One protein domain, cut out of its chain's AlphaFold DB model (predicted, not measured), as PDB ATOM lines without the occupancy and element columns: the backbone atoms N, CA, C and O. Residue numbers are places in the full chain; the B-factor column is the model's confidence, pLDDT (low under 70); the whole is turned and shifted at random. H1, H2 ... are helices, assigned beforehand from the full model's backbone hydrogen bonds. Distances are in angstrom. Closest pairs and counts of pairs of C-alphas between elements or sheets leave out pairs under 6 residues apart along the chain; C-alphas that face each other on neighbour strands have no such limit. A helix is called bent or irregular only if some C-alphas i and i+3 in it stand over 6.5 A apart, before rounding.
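AT A GLANCE: This is residues 28 to 115 and 169 to 189 of the 764 residues of the protein "Protein YAE1" of Mycena chlorophos (UniProt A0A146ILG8). One very long helix, H1, is bent; its second arm H1b makes a three-helix up-and-down bundle with H2 and H4, while its first arm H1a runs on away from the bundle, residues 28 to 46 sticking out free. The short helix H3 lies near one end of the bundle, between H2 and the cut. The printed part has 109 residues, with four named helices in the order H1, H2, H3, H4 and no named strand: the class is all helix. The whole is extended, with a radius of gyration of the C-alphas of 21.2 A and spans of 77 by 26 by 20 A, and the free arm makes much of its length.

HOW THE PARTS SIT: Begin with the longest helix, H1, residues 28 to 77, assigned as one helix by its hydrogen bonds but bent: C-alphas 53 and 56 are 6.7 A apart. Its arms, H1a, residues 28 to 53, and H1b, residues 56 to 77, are near each other and stand at a steep tilt of 46 degrees. Look next at H2, residues 86 to 102, which touches H1b, closest at the C-alphas of Val 73 and Ala 93, 6.0 A apart; the two form a helical hairpin, opposite ways at a shallow tilt of 26 degrees. H4, residues 170 to 189, touches residues 62 to 72 of H1b alone, closest at the C-alphas of Val 69 and Val 180, 6.6 A apart. They run the same way at a tilt of 38 degrees, only just steep. H4 also touches H2, closest at the C-alphas of Ile 96 and Leu 176, 6.6 A apart, opposite ways at a shallow tilt of 28 degrees. H3, residues 105 to 108, is close to but not clearly touching H4, the closest C-alphas being those of Ile 108 and Met 170, 5.3 A apart. H1a is apart from H2, H3 and H4. In H1a, H1b, H2 and H4 every O i to N i+4 pair is within hydrogen-bond range; H3 is too short for one.

IN THESE COORDINATES: Find C-alpha 28 at (146.222, 227.466, 167.895); from there H1a runs 37.7 A to C-alpha 53. H1b covers 31.2 A, from C-alpha 56 to C-alpha 77 at (133.499, 188.037, 220.397). H2 measures 24.4 A, H3 5.6 A and H4 29.0 A, ending at C-alpha 189 at (143.905, 175.343, 217.389).

THE WHOLE: The two farthest C-alphas, those of Asn 28 and Asp 84, are 77.0 A apart. Residues 116 to 168 are not printed, and C-alphas 115 and 169 stand 20.2 A apart across this cut, which falls in the link from H3 to H4. The link from H2 to H3 is tight and that from H1 to H2 is short. The mean pLDDT of the printed part is 92.8, and no printed residue is under 70.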
ATOM      1  N   ASN A  28     145.664 227.304 166.553       92.94
ATOM      2  CA  ASN A  28     146.222 227.466 167.895       92.94
ATOM      3  C   ASN A  28     145.445 226.668 168.951       92.94
ATOM      4  O   ASN A  28     146.054 226.086 169.850       92.94
ATOM      5  N   ALA A  29     144.115 226.620 168.843       91.81
ATOM      6  CA  ALA A  29     143.263 225.817 169.710       91.81
ATOM      7  C   ALA A  29     143.560 224.322 169.535       91.81
ATOM      8  O   ALA A  29     143.854 223.653 170.521       91.81
ATOM      9  N   GLY A  30     143.599 223.830 168.292       91.19
ATOM     10  CA  GLY A  30     143.921 222.434 167.993       91.19
ATOM     11  C   GLY A  30     145.329 222.032 168.437       91.19
ATOM     12  O   GLY A  30     145.525 220.930 168.940       91.19
ATOM     13  N   TYR A  31     146.311 222.934 168.337       94.12
ATOM     14  CA  TYR A  31     147.663 222.688 168.853       94.12
ATOM     15  C   TYR A  31     147.697 222.579 170.386       94.12
ATOM     16  O   TYR A  31     148.306 221.656 170.930       94.12
ATOM     17  N   ARG A  32     147.007 223.482 171.100       92.06
ATOM     18  CA  ARG A  32     146.893 223.426 172.569       92.06
ATOM     19  C   ARG A  32     146.155 222.174 173.034       92.06
ATOM     20  O   ARG A  32     146.591 221.535 173.992       92.06
ATOM     21  N   GLU A  33     145.074 221.814 172.349       90.69
ATOM     22  CA  GLU A  33     144.312 220.596 172.618       90.69
ATOM     23  C   GLU A  33     145.167 219.350 172.365       90.69
ATOM     24  O   GLU A  33     145.248 218.490 173.233       90.69
ATOM     25  N   GLY A  34     145.904 219.298 171.251       91.25
ATOM     26  CA  GLY A  34     146.806 218.190 170.929       91.25
ATOM     27  C   GLY A  34     147.923 217.994 171.957       91.25
ATOM     28  O   GLY A  34     148.190 216.864 172.363       91.25
ATOM     29  N   ILE A  35     148.543 219.078 172.440       90.81
ATOM     30  CA  ILE A  35     149.536 218.999 173.525       90.81
ATOM     31  C   ILE A  35     148.891 218.517 174.825       90.81
ATOM     32  O   ILE A  35     149.473 217.688 175.522       90.81
ATOM     33  N   THR A  36     147.709 219.033 175.157       83.94
ATOM     34  CA  THR A  36     147.006 218.661 176.392       83.94
ATOM     35  C   THR A  36     146.608 217.186 176.361       83.94
ATOM     36  O   THR A  36     146.928 216.460 177.295       83.94
ATOM     37  N   ALA A  37     146.037 216.718 175.249       86.69
ATOM     38  CA  ALA A  37     145.675 215.320 175.040       86.69
ATOM     39  C   ALA A  37     146.901 214.392 175.053       86.69
ATOM     40  O   ALA A  37     146.852 213.310 175.632       86.69
ATOM     41  N   GLY A  38     148.026 214.818 174.466       88.19
ATOM     42  CA  GLY A  38     149.279 214.062 174.515       88.19
ATOM     43  C   GLY A  38     149.832 213.929 175.938       88.19
ATOM     44  O   GLY A  38     150.224 212.836 176.346       88.19
ATOM     45  N   LYS A  39     149.811 215.021 176.714       87.75
ATOM     46  CA  LYS A  39     150.211 215.016 178.130       87.75
ATOM     47  C   LYS A  39     149.294 214.131 178.971       87.75
ATOM     48  O   LYS A  39     149.790 213.332 179.754       87.75
ATOM     49  N   GLU A  40     147.982 214.239 178.786       86.00
ATOM     50  CA  GLU A  40     147.000 213.419 179.500       86.00
ATOM     51  C   GLU A  40     147.161 211.931 179.167       86.00
ATOM     52  O   GLU A  40     147.183 211.102 180.072       86.00
ATOM     53  N   SER A  41     147.382 211.586 177.893       85.19
ATOM     54  CA  SER A  41     147.603 210.197 177.478       85.19
ATOM     55  C   SER A  41     148.861 209.590 178.107       85.19
ATOM     56  O   SER A  41     148.818 208.445 178.551       85.19
ATOM     57  N   ALA A  42     149.969 210.337 178.158       83.75
ATOM     58  CA  ALA A  42     151.207 209.864 178.778       83.75
ATOM     59  C   ALA A  42     151.074 209.746 180.309       83.75
ATOM     60  O   ALA A  42     151.540 208.773 180.903       83.75
ATOM     61  N   LEU A  43     150.391 210.702 180.950       83.38
ATOM     62  CA  LEU A  43     150.101 210.663 182.386       83.38
ATOM     63  C   LEU A  43     149.206 209.475 182.759       83.38
ATOM     64  O   LEU A  43     149.436 208.834 183.784       83.38
ATOM     65  N   GLN A  44     148.214 209.156 181.924       87.69
ATOM     66  CA  GLN A  44     147.302 208.046 182.173       87.69
ATOM     67  C   GLN A  44     148.008 206.690 182.080       87.69
ATOM     68  O   GLN A  44     147.747 205.827 182.911       87.69
ATOM     69  N   GLU A  45     148.932 206.501 181.133       89.19
ATOM     70  CA  GLU A  45     149.712 205.258 181.030       89.19
ATOM     71  C   GLU A  45     150.582 205.034 182.278       89.19
ATOM     72  O   GLU A  45     150.588 203.936 182.844       89.19
ATOM     73  N   GLY A  46     151.246 206.090 182.764       85.12
ATOM     74  CA  GLY A  46     152.009 206.046 184.014       85.12
ATOM     75  C   GLY A  46     151.129 205.748 185.233       85.12
ATOM     76  O   GLY A  46     151.475 204.900 186.062       85.12
ATOM     77  N   PHE A  47     149.954 206.380 185.317       87.44
ATOM     78  CA  PHE A  47     148.979 206.110 186.374       87.44
ATOM     79  C   PHE A  47     148.473 204.665 186.332       87.44
ATOM     80  O   PHE A  47     148.461 203.995 187.364       87.44
ATOM     81  N   ASP A  48     148.084 204.164 185.160       88.12
ATOM     82  CA  ASP A  48     147.552 202.811 184.990       88.12
ATOM     83  C   ASP A  48     148.608 201.758 185.354       88.12
ATOM     84  O   ASP A  48     148.300 200.786 186.053       88.12
ATOM     85  N   ALA A  49     149.865 201.972 184.952       90.12
ATOM     86  CA  ALA A  49     150.983 201.115 185.331       90.12
ATOM     87  C   ALA A  49     151.224 201.137 186.848       90.12
ATOM     88  O   ALA A  49     151.259 200.075 187.475       90.12
ATOM     89  N   GLY A  50     151.318 202.321 187.464       88.12
ATOM     90  CA  GLY A  50     151.508 202.460 188.911       88.12
ATOM     91  C   GLY A  50     150.350 201.868 189.720       88.12
ATOM     92  O   GLY A  50     150.558 201.142 190.699       88.12
ATOM     93  N   PHE A  51     149.114 202.091 189.274       91.56
ATOM     94  CA  PHE A  51     147.915 201.529 189.881       91.56
ATOM     95  C   PHE A  51     147.895 200.000 189.774       91.56
ATOM     96  O   PHE A  51     147.670 199.323 190.776       91.56
ATOM     97  N   ALA A  52     148.171 199.434 188.597       92.56
ATOM     98  CA  ALA A  52     148.141 197.989 188.387       92.56
ATOM     99  C   ALA A  52     149.294 197.253 189.090       92.56
ATOM    100  O   ALA A  52     149.080 196.172 189.645       92.56
ATOM    101  N   GLN A  53     150.504 197.819 189.071       93.19
ATOM    102  CA  GLN A  53     151.712 197.158 189.571       93.19
ATOM    103  C   GLN A  53     151.915 197.344 191.076       93.19
ATOM    104  O   GLN A  53     152.329 196.404 191.750       93.19
ATOM    105  N   VAL A  54     151.606 198.527 191.615       91.69
ATOM    106  CA  VAL A  54     151.878 198.872 193.021       91.69
ATOM    107  C   VAL A  54     150.577 199.067 193.796       91.69
ATOM    108  O   VAL A  54     150.371 198.424 194.826       91.69
ATOM    109  N   GLY A  55     149.671 199.897 193.271       92.88
ATOM    110  CA  GLY A  55     148.398 200.260 193.901       92.88
ATOM    111  C   GLY A  55     147.542 199.064 194.304       92.88
ATOM    112  O   GLY A  55     147.241 198.847 195.482       92.88
ATOM    113  N   VAL A  56     147.154 198.270 193.309       94.81
ATOM    114  CA  VAL A  56     146.227 197.151 193.464       94.81
ATOM    115  C   VAL A  56     146.808 196.039 194.344       94.81
ATOM    116  O   VAL A  56     146.096 195.613 195.261       94.81
ATOM    117  N   PRO A  57     148.049 195.547 194.143       95.25
ATOM    118  CA  PRO A  57     148.600 194.490 194.990       95.25
ATOM    119  C   PRO A  57     148.705 194.907 196.459       95.25
ATOM    120  O   PRO A  57     148.242 194.166 197.329       95.25
ATOM    121  N   LEU A  58     149.219 196.111 196.723       95.06
ATOM    122  CA  LEU A  58     149.429 196.612 198.078       95.06
ATOM    123  C   LEU A  58     148.101 196.901 198.795       95.06
ATOM    124  O   LEU A  58     147.885 196.469 199.931       95.06
ATOM    125  N   GLY A  59     147.158 197.554 198.107       95.12
ATOM    126  CA  GLY A  59     145.817 197.798 198.640       95.12
ATOM    127  C   GLY A  59     145.057 196.499 198.932       95.12
ATOM    128  O   GLY A  59     144.382 196.381 199.957       95.12
ATOM    129  N   ARG A  60     145.209 195.484 198.071       96.25
ATOM    130  CA  ARG A  60     144.599 194.164 198.267       96.25
ATOM    131  C   ARG A  60     145.189 193.434 199.470       96.25
ATOM    132  O   ARG A  60     144.431 192.808 200.209       96.25
ATOM    133  N   GLU A  61     146.502 193.493 199.671       96.06
ATOM    134  CA  GLU A  61     147.172 192.865 200.815       96.06
ATOM    135  C   GLU A  61     146.675 193.448 202.145       96.06
ATOM    136  O   GLU A  61     146.214 192.705 203.015       96.06
ATOM    137  N   ILE A  62     146.639 194.775 202.270       96.94
ATOM    138  CA  ILE A  62     146.135 195.442 203.480       96.94
ATOM    139  C   ILE A  62     144.642 195.197 203.681       96.94
ATOM    140  O   ILE A  62     144.203 194.937 204.804       96.94
ATOM    141  N   GLY A  63     143.855 195.222 202.603       96.44
ATOM    142  CA  GLY A  63     142.439 194.867 202.646       96.44
ATOM    143  C   GLY A  63     142.214 193.448 203.180       96.44
ATOM    144  O   GLY A  63     141.357 193.241 204.043       96.44
ATOM    145  N   HIS A  64     143.024 192.479 202.740       97.06
ATOM    146  CA  HIS A  64     142.989 191.105 203.254       97.06
ATOM    147  C   HIS A  64     143.348 191.028 204.734       97.06
ATOM    148  O   HIS A  64     142.640 190.354 205.482       97.06
ATOM    149  N   LEU A  65     144.396 191.728 205.176       97.62
ATOM    150  CA  LEU A  65     144.792 191.756 206.588       97.62
ATOM    151  C   LEU A  65     143.685 192.350 207.470       97.62
ATOM    152  O   LEU A  65     143.298 191.737 208.468       97.62
ATOM    153  N   ARG A  66     143.097 193.485 207.067       97.75
ATOM    154  CA  ARG A  66     141.963 194.116 207.769       97.75
ATOM    155  C   ARG A  66     140.753 193.181 207.843       97.75
ATOM    156  O   ARG A  66     140.140 193.041 208.906       97.75
ATOM    157  N   GLY A  67     140.428 192.497 206.745       96.31
ATOM    158  CA  GLY A  67     139.336 191.523 206.690       96.31
ATOM    159  C   GLY A  67     139.580 190.301 207.581       96.31
ATOM    160  O   GLY A  67     138.694 189.895 208.338       96.31
ATOM    161  N   ALA A  68     140.791 189.742 207.548       96.94
ATOM    162  CA  ALA A  68     141.180 188.600 208.369       96.94
ATOM    163  C   ALA A  68     141.095 188.925 209.867       96.94
ATOM    164  O   ALA A  68     140.476 188.173 210.624       96.94
ATOM    165  N   VAL A  69     141.637 190.073 210.286       98.12
ATOM    166  CA  VAL A  69     141.580 190.528 211.683       98.12
ATOM    167  C   VAL A  69     140.146 190.787 212.124       98.12
ATOM    168  O   VAL A  69     139.751 190.310 213.185       98.12
ATOM    169  N   SER A  70     139.329 191.441 211.296       97.38
ATOM    170  CA  SER A  70     137.908 191.670 211.599       97.38
ATOM    171  C   SER A  70     137.153 190.352 211.810       97.38
ATOM    172  O   SER A  70     136.395 190.205 212.770       97.38
ATOM    173  N   ALA A  71     137.421 189.343 210.975       96.62
ATOM    174  CA  ALA A  71     136.842 188.011 211.126       96.62
ATOM    175  C   ALA A  71     137.343 187.272 212.384       96.62
ATOM    176  O   ALA A  71     136.609 186.460 212.956       96.62
ATOM    177  N   ILE A  72     138.585 187.512 212.821       96.62
ATOM    178  CA  ILE A  72     139.120 186.982 214.084       96.62
ATOM    179  C   ILE A  72     138.450 187.675 215.274       96.62
ATOM    180  O   ILE A  72     137.982 186.981 216.173       96.62
ATOM    181  N   VAL A  73     138.328 189.006 215.257       97.44
ATOM    182  CA  VAL A  73     137.640 189.782 216.300       97.44
ATOM    183  C   VAL A  73     136.193 189.309 216.456       97.44
ATOM    184  O   VAL A  73     135.790 188.975 217.569       97.44
ATOM    185  N   ALA A  74     135.439 189.180 215.360       96.69
ATOM    186  CA  ALA A  74     134.058 188.691 215.390       96.69
ATOM    187  C   ALA A  74     133.957 187.253 215.938       96.69
ATOM    188  O   ALA A  74     133.094 186.943 216.761       96.69
ATOM    189  N   PHE A  75     134.877 186.370 215.531       95.56
ATOM    190  CA  PHE A  75     134.940 185.002 216.048       95.56
ATOM    191  C   PHE A  75     135.229 184.961 217.554       95.56
ATOM    192  O   PHE A  75     134.577 184.211 218.280       95.56
ATOM    193  N   LEU A  76     136.182 185.767 218.031       95.25
ATOM    194  CA  LEU A  76     136.530 185.839 219.447       95.25
ATOM    195  C   LEU A  76     135.401 186.466 220.271       95.25
ATOM    196  O   LEU A  76     135.161 186.021 221.388       95.25
ATOM    197  N   GLN A  77     134.662 187.439 219.733       96.06
ATOM    198  CA  GLN A  77     133.499 188.037 220.397       96.06
ATOM    199  C   GLN A  77     132.323 187.067 220.534       96.06
ATOM    200  O   GLN A  77     131.602 187.135 221.530       96.06
ATOM    201  N   SER A  78     132.169 186.122 219.602       94.75
ATOM    202  CA  SER A  78     131.096 185.125 219.637       94.75
ATOM    203  C   SER A  78     131.024 184.386 220.991       94.75
ATOM    204  O   SER A  78     132.064 183.982 221.536       94.75
ATOM    205  N   PRO A  79     129.813 184.146 221.538       90.81
ATOM    206  CA  PRO A  79     129.624 183.419 222.798       90.81
ATOM    207  C   PRO A  79     130.097 181.960 222.726       90.81
ATOM    208  O   PRO A  79     130.324 181.323 223.752       90.81
ATOM    209  N   HIS A  80     130.294 181.421 221.520       84.50
ATOM    210  CA  HIS A  80     130.788 180.061 221.308       84.50
ATOM    211  C   HIS A  80     132.287 179.893 221.601       84.50
ATOM    212  O   HIS A  80     132.758 178.765 221.752       84.50
ATOM    213  N   CYS A  81     133.043 180.989 221.706       85.81
ATOM    214  CA  CYS A  81     134.441 180.952 222.116       85.81
ATOM    215  C   CYS A  81     134.531 181.041 223.653       85.81
ATOM    216  O   CYS A  81     134.463 182.133 224.219       85.81
ATOM    217  N   GLN A  82     134.647 179.887 224.324       84.81
ATOM    218  CA  GLN A  82     134.794 179.760 225.784       84.81
ATOM    219  C   GLN A  82     136.236 179.366 226.138       84.81
ATOM    220  O   GLN A  82     136.541 178.191 226.350       84.81
ATOM    221  N   ARG A  83     137.146 180.343 226.124       83.50
ATOM    222  CA  ARG A  83     138.561 180.155 226.467       83.50
ATOM    223  C   ARG A  83     138.980 181.189 227.504       83.50
ATOM    224  O   ARG A  83     138.624 182.353 227.353       83.50
ATOM    225  N   ASP A  84     139.787 180.771 228.471       89.31
ATOM    226  CA  ASP A  84     140.300 181.647 229.530       89.31
ATOM    227  C   ASP A  84     141.157 182.797 228.948       89.31
ATOM    228  O   ASP A  84     141.007 183.946 229.348       89.31
ATOM    229  N   ASP A  85     141.933 182.535 227.885       91.06
ATOM    230  CA  ASP A  85     142.762 183.543 227.188       91.06
ATOM    231  C   ASP A  85     141.991 184.418 226.174       91.06
ATOM    232  O   ASP A  85     142.595 185.186 225.421       91.06
ATOM    233  N   LYS A  86     140.660 184.282 226.072       93.38
ATOM    234  CA  LYS A  86     139.856 184.985 225.051       93.38
ATOM    235  C   LYS A  86     140.026 186.500 225.131       93.38
ATOM    236  O   LYS A  86     140.071 187.161 224.097       93.38
ATOM    237  N   THR A  87     140.108 187.044 226.340       94.81
ATOM    238  CA  THR A  87     140.255 188.484 226.580       94.81
ATOM    239  C   THR A  87     141.591 189.008 226.056       94.81
ATOM    240  O   THR A  87     141.601 190.031 225.376       94.81
ATOM    241  N   ALA A  88     142.685 188.274 226.279       95.62
ATOM    242  CA  ALA A  88     144.017 188.623 225.788       95.62
ATOM    243  C   ALA A  88     144.094 188.572 224.253       95.62
ATOM    244  O   ALA A  88     144.518 189.541 223.627       95.62
ATOM    245  N   LEU A  89     143.591 187.496 223.636       95.88
ATOM    246  CA  LEU A  89     143.558 187.365 222.173       95.88
ATOM    247  C   LEU A  89     142.666 188.428 221.519       95.88
ATOM    248  O   LEU A  89     142.982 188.939 220.447       95.88
ATOM    249  N   LEU A  90     141.543 188.778 222.157       96.69
ATOM    250  CA  LEU A  90     140.651 189.826 221.666       96.69
ATOM    251  C   LEU A  90     141.299 191.212 221.779       96.69
ATOM    252  O   LEU A  90     141.135 192.026 220.871       96.69
ATOM    253  N   ALA A  91     142.025 191.480 222.866       96.81
ATOM    254  CA  ALA A  91     142.780 192.716 223.037       96.81
ATOM    255  C   ALA A  91     143.886 192.842 221.978       96.81
ATOM    256  O   ALA A  91     143.999 193.889 221.343       96.81
ATOM    257  N   GLU A  92     144.629 191.764 221.713       97.50
ATOM    258  CA  GLU A  92     145.648 191.741 220.662       97.50
ATOM    259  C   GLU A  92     145.039 191.948 219.268       97.50
ATOM    260  O   GLU A  92     145.498 192.809 218.520       97.50
ATOM    261  N   ALA A  93     143.967 191.226 218.929       97.69
ATOM    262  CA  ALA A  93     143.299 191.371 217.637       97.69
ATOM    263  C   ALA A  93     142.751 192.795 217.422       97.69
ATOM    264  O   ALA A  93     142.844 193.329 216.319       97.69
ATOM    265  N   ARG A  94     142.222 193.438 218.473       97.56
ATOM    266  CA  ARG A  94     141.788 194.844 218.427       97.56
ATOM    267  C   ARG A  94     142.961 195.805 218.263       97.56
ATOM    268  O   ARG A  94     142.855 196.728 217.468       97.56
ATOM    269  N   SER A  95     144.069 195.574 218.964       97.25
ATOM    270  CA  SER A  95     145.290 196.368 218.800       97.25
ATOM    271  C   SER A  95     145.800 196.307 217.358       97.25
ATOM    272  O   SER A  95     146.052 197.350 216.766       97.25
ATOM    273  N   ILE A  96     145.858 195.113 216.755       97.31
ATOM    274  CA  ILE A  96     146.251 194.947 215.349       97.31
ATOM    275  C   ILE A  96     145.255 195.646 214.416       97.31
ATOM    276  O   ILE A  96     145.672 196.272 213.447       97.31
ATOM    277  N   ALA A  97     143.950 195.559 214.695       97.50
ATOM    278  CA  ALA A  97     142.928 196.222 213.887       97.50
ATOM    279  C   ALA A  97     143.106 197.747 213.865       97.50
ATOM    280  O   ALA A  97     142.989 198.343 212.799       97.50
ATOM    281  N   VAL A  98     143.420 198.354 215.017       95.69
ATOM    282  CA  VAL A  98     143.710 199.793 215.130       95.69
ATOM    283  C   VAL A  98     144.977 200.139 214.349       95.69
ATOM    284  O   VAL A  98     144.916 200.969 213.453       95.69
ATOM    285  N   SER A  99     146.083 199.415 214.562       95.44
ATOM    286  CA  SER A  99     147.329 199.663 213.821       95.44
ATOM    287  C   SER A  99     147.162 199.518 212.303       95.44
ATOM    288  O   SER A  99     147.709 200.309 211.544       95.44
ATOM    289  N   LEU A 100     146.380 198.536 211.837       96.44
ATOM    290  CA  LEU A 100     146.073 198.378 210.413       96.44
ATOM    291  C   LEU A 100     145.155 199.478 209.872       96.44
ATOM    292  O   LEU A 100     145.198 199.730 208.669       96.44
ATOM    293  N   ALA A 101     144.299 200.082 210.699       94.88
ATOM    294  CA  ALA A 101     143.428 201.190 210.304       94.88
ATOM    295  C   ALA A 101     144.212 202.501 210.151       94.88
ATOM    296  O   ALA A 101     143.930 203.251 209.219       94.88
ATOM    297  N   ASP A 102     145.222 202.708 210.998       93.19
ATOM    298  CA  ASP A 102     146.070 203.906 210.993       93.19
ATOM    299  C   ASP A 102     147.055 203.944 209.809       93.19
ATOM    300  O   ASP A 102     147.506 205.016 209.414       93.19
ATOM    301  N   ILE A 103     147.363 202.792 209.198       94.69
ATOM    302  CA  ILE A 103     148.208 202.718 207.997       94.69
ATOM    303  C   ILE A 103     147.486 203.341 206.793       94.69
ATOM    304  O   ILE A 103     146.457 202.825 206.330       94.69
ATOM    305  N   ARG A 104     148.064 204.416 206.242       93.25
ATOM    306  CA  ARG A 104     147.619 205.051 204.994       93.25
ATOM    307  C   ARG A 104     148.383 204.485 203.810       93.25
ATOM    308  O   ARG A 104     149.513 204.028 203.940       93.25
ATOM    309  N   PHE A 105     147.781 204.578 202.627       91.31
ATOM    310  CA  PHE A 105     148.430 204.132 201.395       91.31
ATOM    311  C   PHE A 105     149.702 204.942 201.076       91.31
ATOM    312  O   PHE A 105     150.684 204.382 200.603       91.31
ATOM    313  N   SER A 106     149.715 206.238 201.397       89.38
ATOM    314  CA  SER A 106     150.869 207.130 201.215       89.38
ATOM    315  C   SER A 106     152.089 206.761 202.062       89.38
ATOM    316  O   SER A 106     153.204 207.094 201.678       89.38
ATOM    317  N   ASP A 107     151.897 206.093 203.202       91.25
ATOM    318  CA  ASP A 107     152.995 205.783 204.132       91.25
ATOM    319  C   ASP A 107     153.769 204.522 203.715       91.25
ATOM    320  O   ASP A 107     154.951 204.360 204.012       91.25
ATOM    321  N   ILE A 108     153.090 203.635 202.993       94.88
ATOM    322  CA  ILE A 108     153.580 202.317 202.578       94.88
ATOM    323  C   ILE A 108     153.965 202.262 201.101       94.88
ATOM    324  O   ILE A 108     154.718 201.373 200.701       94.88
ATOM    325  N   ALA A 109     153.410 203.161 200.282       91.88
ATOM    326  CA  ALA A 109     153.715 203.203 198.868       91.88
ATOM    327  C   ALA A 109     155.199 203.567 198.699       91.88
ATOM    328  O   ALA A 109     155.675 204.509 199.341       91.88
ATOM    329  N   PRO A 110     155.953 202.827 197.868       89.56
ATOM    330  CA  PRO A 110     157.330 203.183 197.575       89.56
ATOM    331  C   PRO A 110     157.367 204.592 196.979       89.56
ATOM    332  O   PRO A 110     156.537 204.938 196.138       89.56
ATOM    333  N   ARG A 111     158.325 205.405 197.434       84.38
ATOM    334  CA  ARG A 111     158.533 206.739 196.870       84.38
ATOM    335  C   ARG A 111     158.963 206.604 195.419       84.38
ATOM    336  O   ARG A 111     159.895 205.858 195.118       84.38
ATOM    337  N   ASP A 112     158.288 207.338 194.551       83.94
ATOM    338  CA  ASP A 112     158.647 207.429 193.148       83.94
ATOM    339  C   ASP A 112     159.833 208.395 193.002       83.94
ATOM    340  O   ASP A 112     159.673 209.615 192.938       83.94
ATOM    341  N   LEU A 113     161.046 207.836 193.045       85.94
ATOM    342  CA  LEU A 113     162.288 208.606 192.958       85.94
ATOM    343  C   LEU A 113     162.426 209.329 191.614       85.94
ATOM    344  O   LEU A 113     163.066 210.377 191.565       85.94
ATOM    345  N   GLU A 114     161.836 208.786 190.546       82.56
ATOM    346  CA  GLU A 114     161.839 209.397 189.218       82.56
ATOM    347  C   GLU A 114     160.930 210.627 189.206       82.56
ATOM    348  O   GLU A 114     161.369 211.710 188.820       82.56
ATOM    349  N   ALA A 115     159.714 210.507 189.750       80.38
ATOM    350  CA  ALA A 115     158.817 211.648 189.910       80.38
ATOM    351  C   ALA A 115     159.405 212.735 190.832       80.38
ATOM    352  O   ALA A 115     159.282 213.925 190.536       80.38
ATOM    353  N   THR A 169     155.777 202.019 208.436       94.44
ATOM    354  CA  THR A 169     156.582 201.557 207.307       94.44
ATOM    355  C   THR A 169     156.066 200.220 206.777       94.44
ATOM    356  O   THR A 169     155.306 199.505 207.434       94.44
ATOM    357  N   MET A 170     156.538 199.803 205.599       93.88
ATOM    358  CA  MET A 170     156.248 198.460 205.074       93.88
ATOM    359  C   MET A 170     156.707 197.326 206.007       93.88
ATOM    360  O   MET A 170     156.106 196.251 206.014       93.88
ATOM    361  N   ILE A 171     157.731 197.561 206.831       95.44
ATOM    362  CA  ILE A 171     158.209 196.587 207.823       95.44
ATOM    363  C   ILE A 171     157.156 196.390 208.922       95.44
ATOM    364  O   ILE A 171     156.923 195.264 209.371       95.44
ATOM    365  N   ASP A 172     156.453 197.456 209.304       95.31
ATOM    366  CA  ASP A 172     155.364 197.386 210.279       95.31
ATOM    367  C   ASP A 172     154.181 196.589 209.722       95.31
ATOM    368  O   ASP A 172     153.627 195.741 210.422       95.31
ATOM    369  N   VAL A 173     153.848 196.767 208.437       96.25
ATOM    370  CA  VAL A 173     152.812 195.969 207.753       96.25
ATOM    371  C   VAL A 173     153.168 194.483 207.761       96.25
ATOM    372  O   VAL A 173     152.327 193.656 208.115       96.25
ATOM    373  N   GLN A 174     154.415 194.126 207.436       96.81
ATOM    374  CA  GLN A 174     154.879 192.734 207.469       96.81
ATOM    375  C   GLN A 174     154.845 192.152 208.887       96.81
ATOM    376  O   GLN A 174     154.429 191.009 209.088       96.81
ATOM    377  N   THR A 175     155.220 192.950 209.887       97.19
ATOM    378  CA  THR A 175     155.159 192.559 211.301       97.19
ATOM    379  C   THR A 175     153.713 192.321 211.739       97.19
ATOM    380  O   THR A 175     153.408 191.317 212.387       97.19
ATOM    381  N   LEU A 176     152.785 193.200 211.349       97.56
ATOM    382  CA  LEU A 176     151.356 193.020 211.600       97.56
ATOM    383  C   LEU A 176     150.827 191.776 210.882       97.56
ATOM    384  O   LEU A 176     150.119 190.990 211.506       97.56
ATOM    385  N   ALA A 177     151.217 191.532 209.629       97.81
ATOM    386  CA  ALA A 177     150.821 190.343 208.877       97.81
ATOM    387  C   ALA A 177     151.223 189.042 209.591       97.81
ATOM    388  O   ALA A 177     150.388 188.151 209.768       97.81
ATOM    389  N   GLN A 178     152.458 188.963 210.092       97.94
ATOM    390  CA  GLN A 178     152.932 187.818 210.879       97.94
ATOM    391  C   GLN A 178     152.113 187.630 212.163       97.94
ATOM    392  O   GLN A 178     151.725 186.509 212.498       97.94
ATOM    393  N   ARG A 179     151.778 188.718 212.867       97.81
ATOM    394  CA  ARG A 179     150.924 188.659 214.066       97.81
ATOM    395  C   ARG A 179     149.510 188.156 213.746       97.81
ATOM    396  O   ARG A 179     148.962 187.349 214.495       97.81
ATOM    397  N   VAL A 180     148.930 188.564 212.614       97.94
ATOM    398  CA  VAL A 180     147.629 188.054 212.141       97.94
ATOM    399  C   VAL A 180     147.690 186.564 211.816       97.94
ATOM    400  O   VAL A 180     146.756 185.819 212.135       97.94
ATOM    401  N   GLU A 181     148.781 186.107 211.207       97.19
ATOM    402  CA  GLU A 181     148.990 184.691 210.911       97.19
ATOM    403  C   GLU A 181     149.081 183.862 212.200       97.19
ATOM    404  O   GLU A 181     148.395 182.844 212.322       97.19
ATOM    405  N   LEU A 182     149.813 184.342 213.212       97.06
ATOM    406  CA  LEU A 182     149.881 183.700 214.530       97.06
ATOM    407  C   LEU A 182     148.498 183.591 215.197       97.06
ATOM    408  O   LEU A 182     148.121 182.513 215.665       97.06
ATOM    409  N   LEU A 183     147.696 184.662 215.171       96.44
ATOM    410  CA  LEU A 183     146.316 184.627 215.678       96.44
ATOM    411  C   LEU A 183     145.424 183.655 214.891       96.44
ATOM    412  O   LEU A 183     144.539 183.008 215.460       96.44
ATOM    413  N   SER A 184     145.656 183.525 213.585       95.31
ATOM    414  CA  SER A 184     144.916 182.602 212.723       95.31
ATOM    415  C   SER A 184     145.230 181.143 213.052       95.31
ATOM    416  O   SER A 184     144.310 180.327 213.154       95.31
ATOM    417  N   VAL A 185     146.502 180.815 213.300       95.06
ATOM    418  CA  VAL A 185     146.918 179.483 213.766       95.06
ATOM    419  C   VAL A 185     146.279 179.164 215.118       95.06
ATOM    420  O   VAL A 185     145.739 178.070 215.311       95.06
ATOM    421  N   GLU A 186     146.247 180.127 216.041       91.94
ATOM    422  CA  GLU A 186     145.638 179.910 217.354       91.94
ATOM    423  C   GLU A 186     144.112 179.733 217.263       91.94
ATOM    424  O   GLU A 186     143.533 178.885 217.952       91.94
ATOM    425  N   LYS A 187     143.447 180.434 216.337       90.81
ATOM    426  CA  LYS A 187     142.036 180.200 215.991       90.81
ATOM    427  C   LYS A 187     141.798 178.776 215.476       90.81
ATOM    428  O   LYS A 187     140.830 178.131 215.888       90.81
ATOM    429  N   GLU A 188     142.657 178.255 214.599       89.69
ATOM    430  CA  GLU A 188     142.552 176.869 214.118       89.69
ATOM    431  C   GLU A 188     142.791 175.847 215.240       89.69
ATOM    432  O   GLU A 188     142.108 174.818 215.309       89.69
ATOM    433  N   ARG A 189     143.686 176.153 216.183       89.62
ATOM    434  CA  ARG A 189     143.905 175.343 217.389       89.62
ATOM    435  C   ARG A 189     142.669 175.297 218.289       89.62
ATOM    436  O   ARG A 189     142.322 174.234 218.806       89.62
TER     437      ARG A 189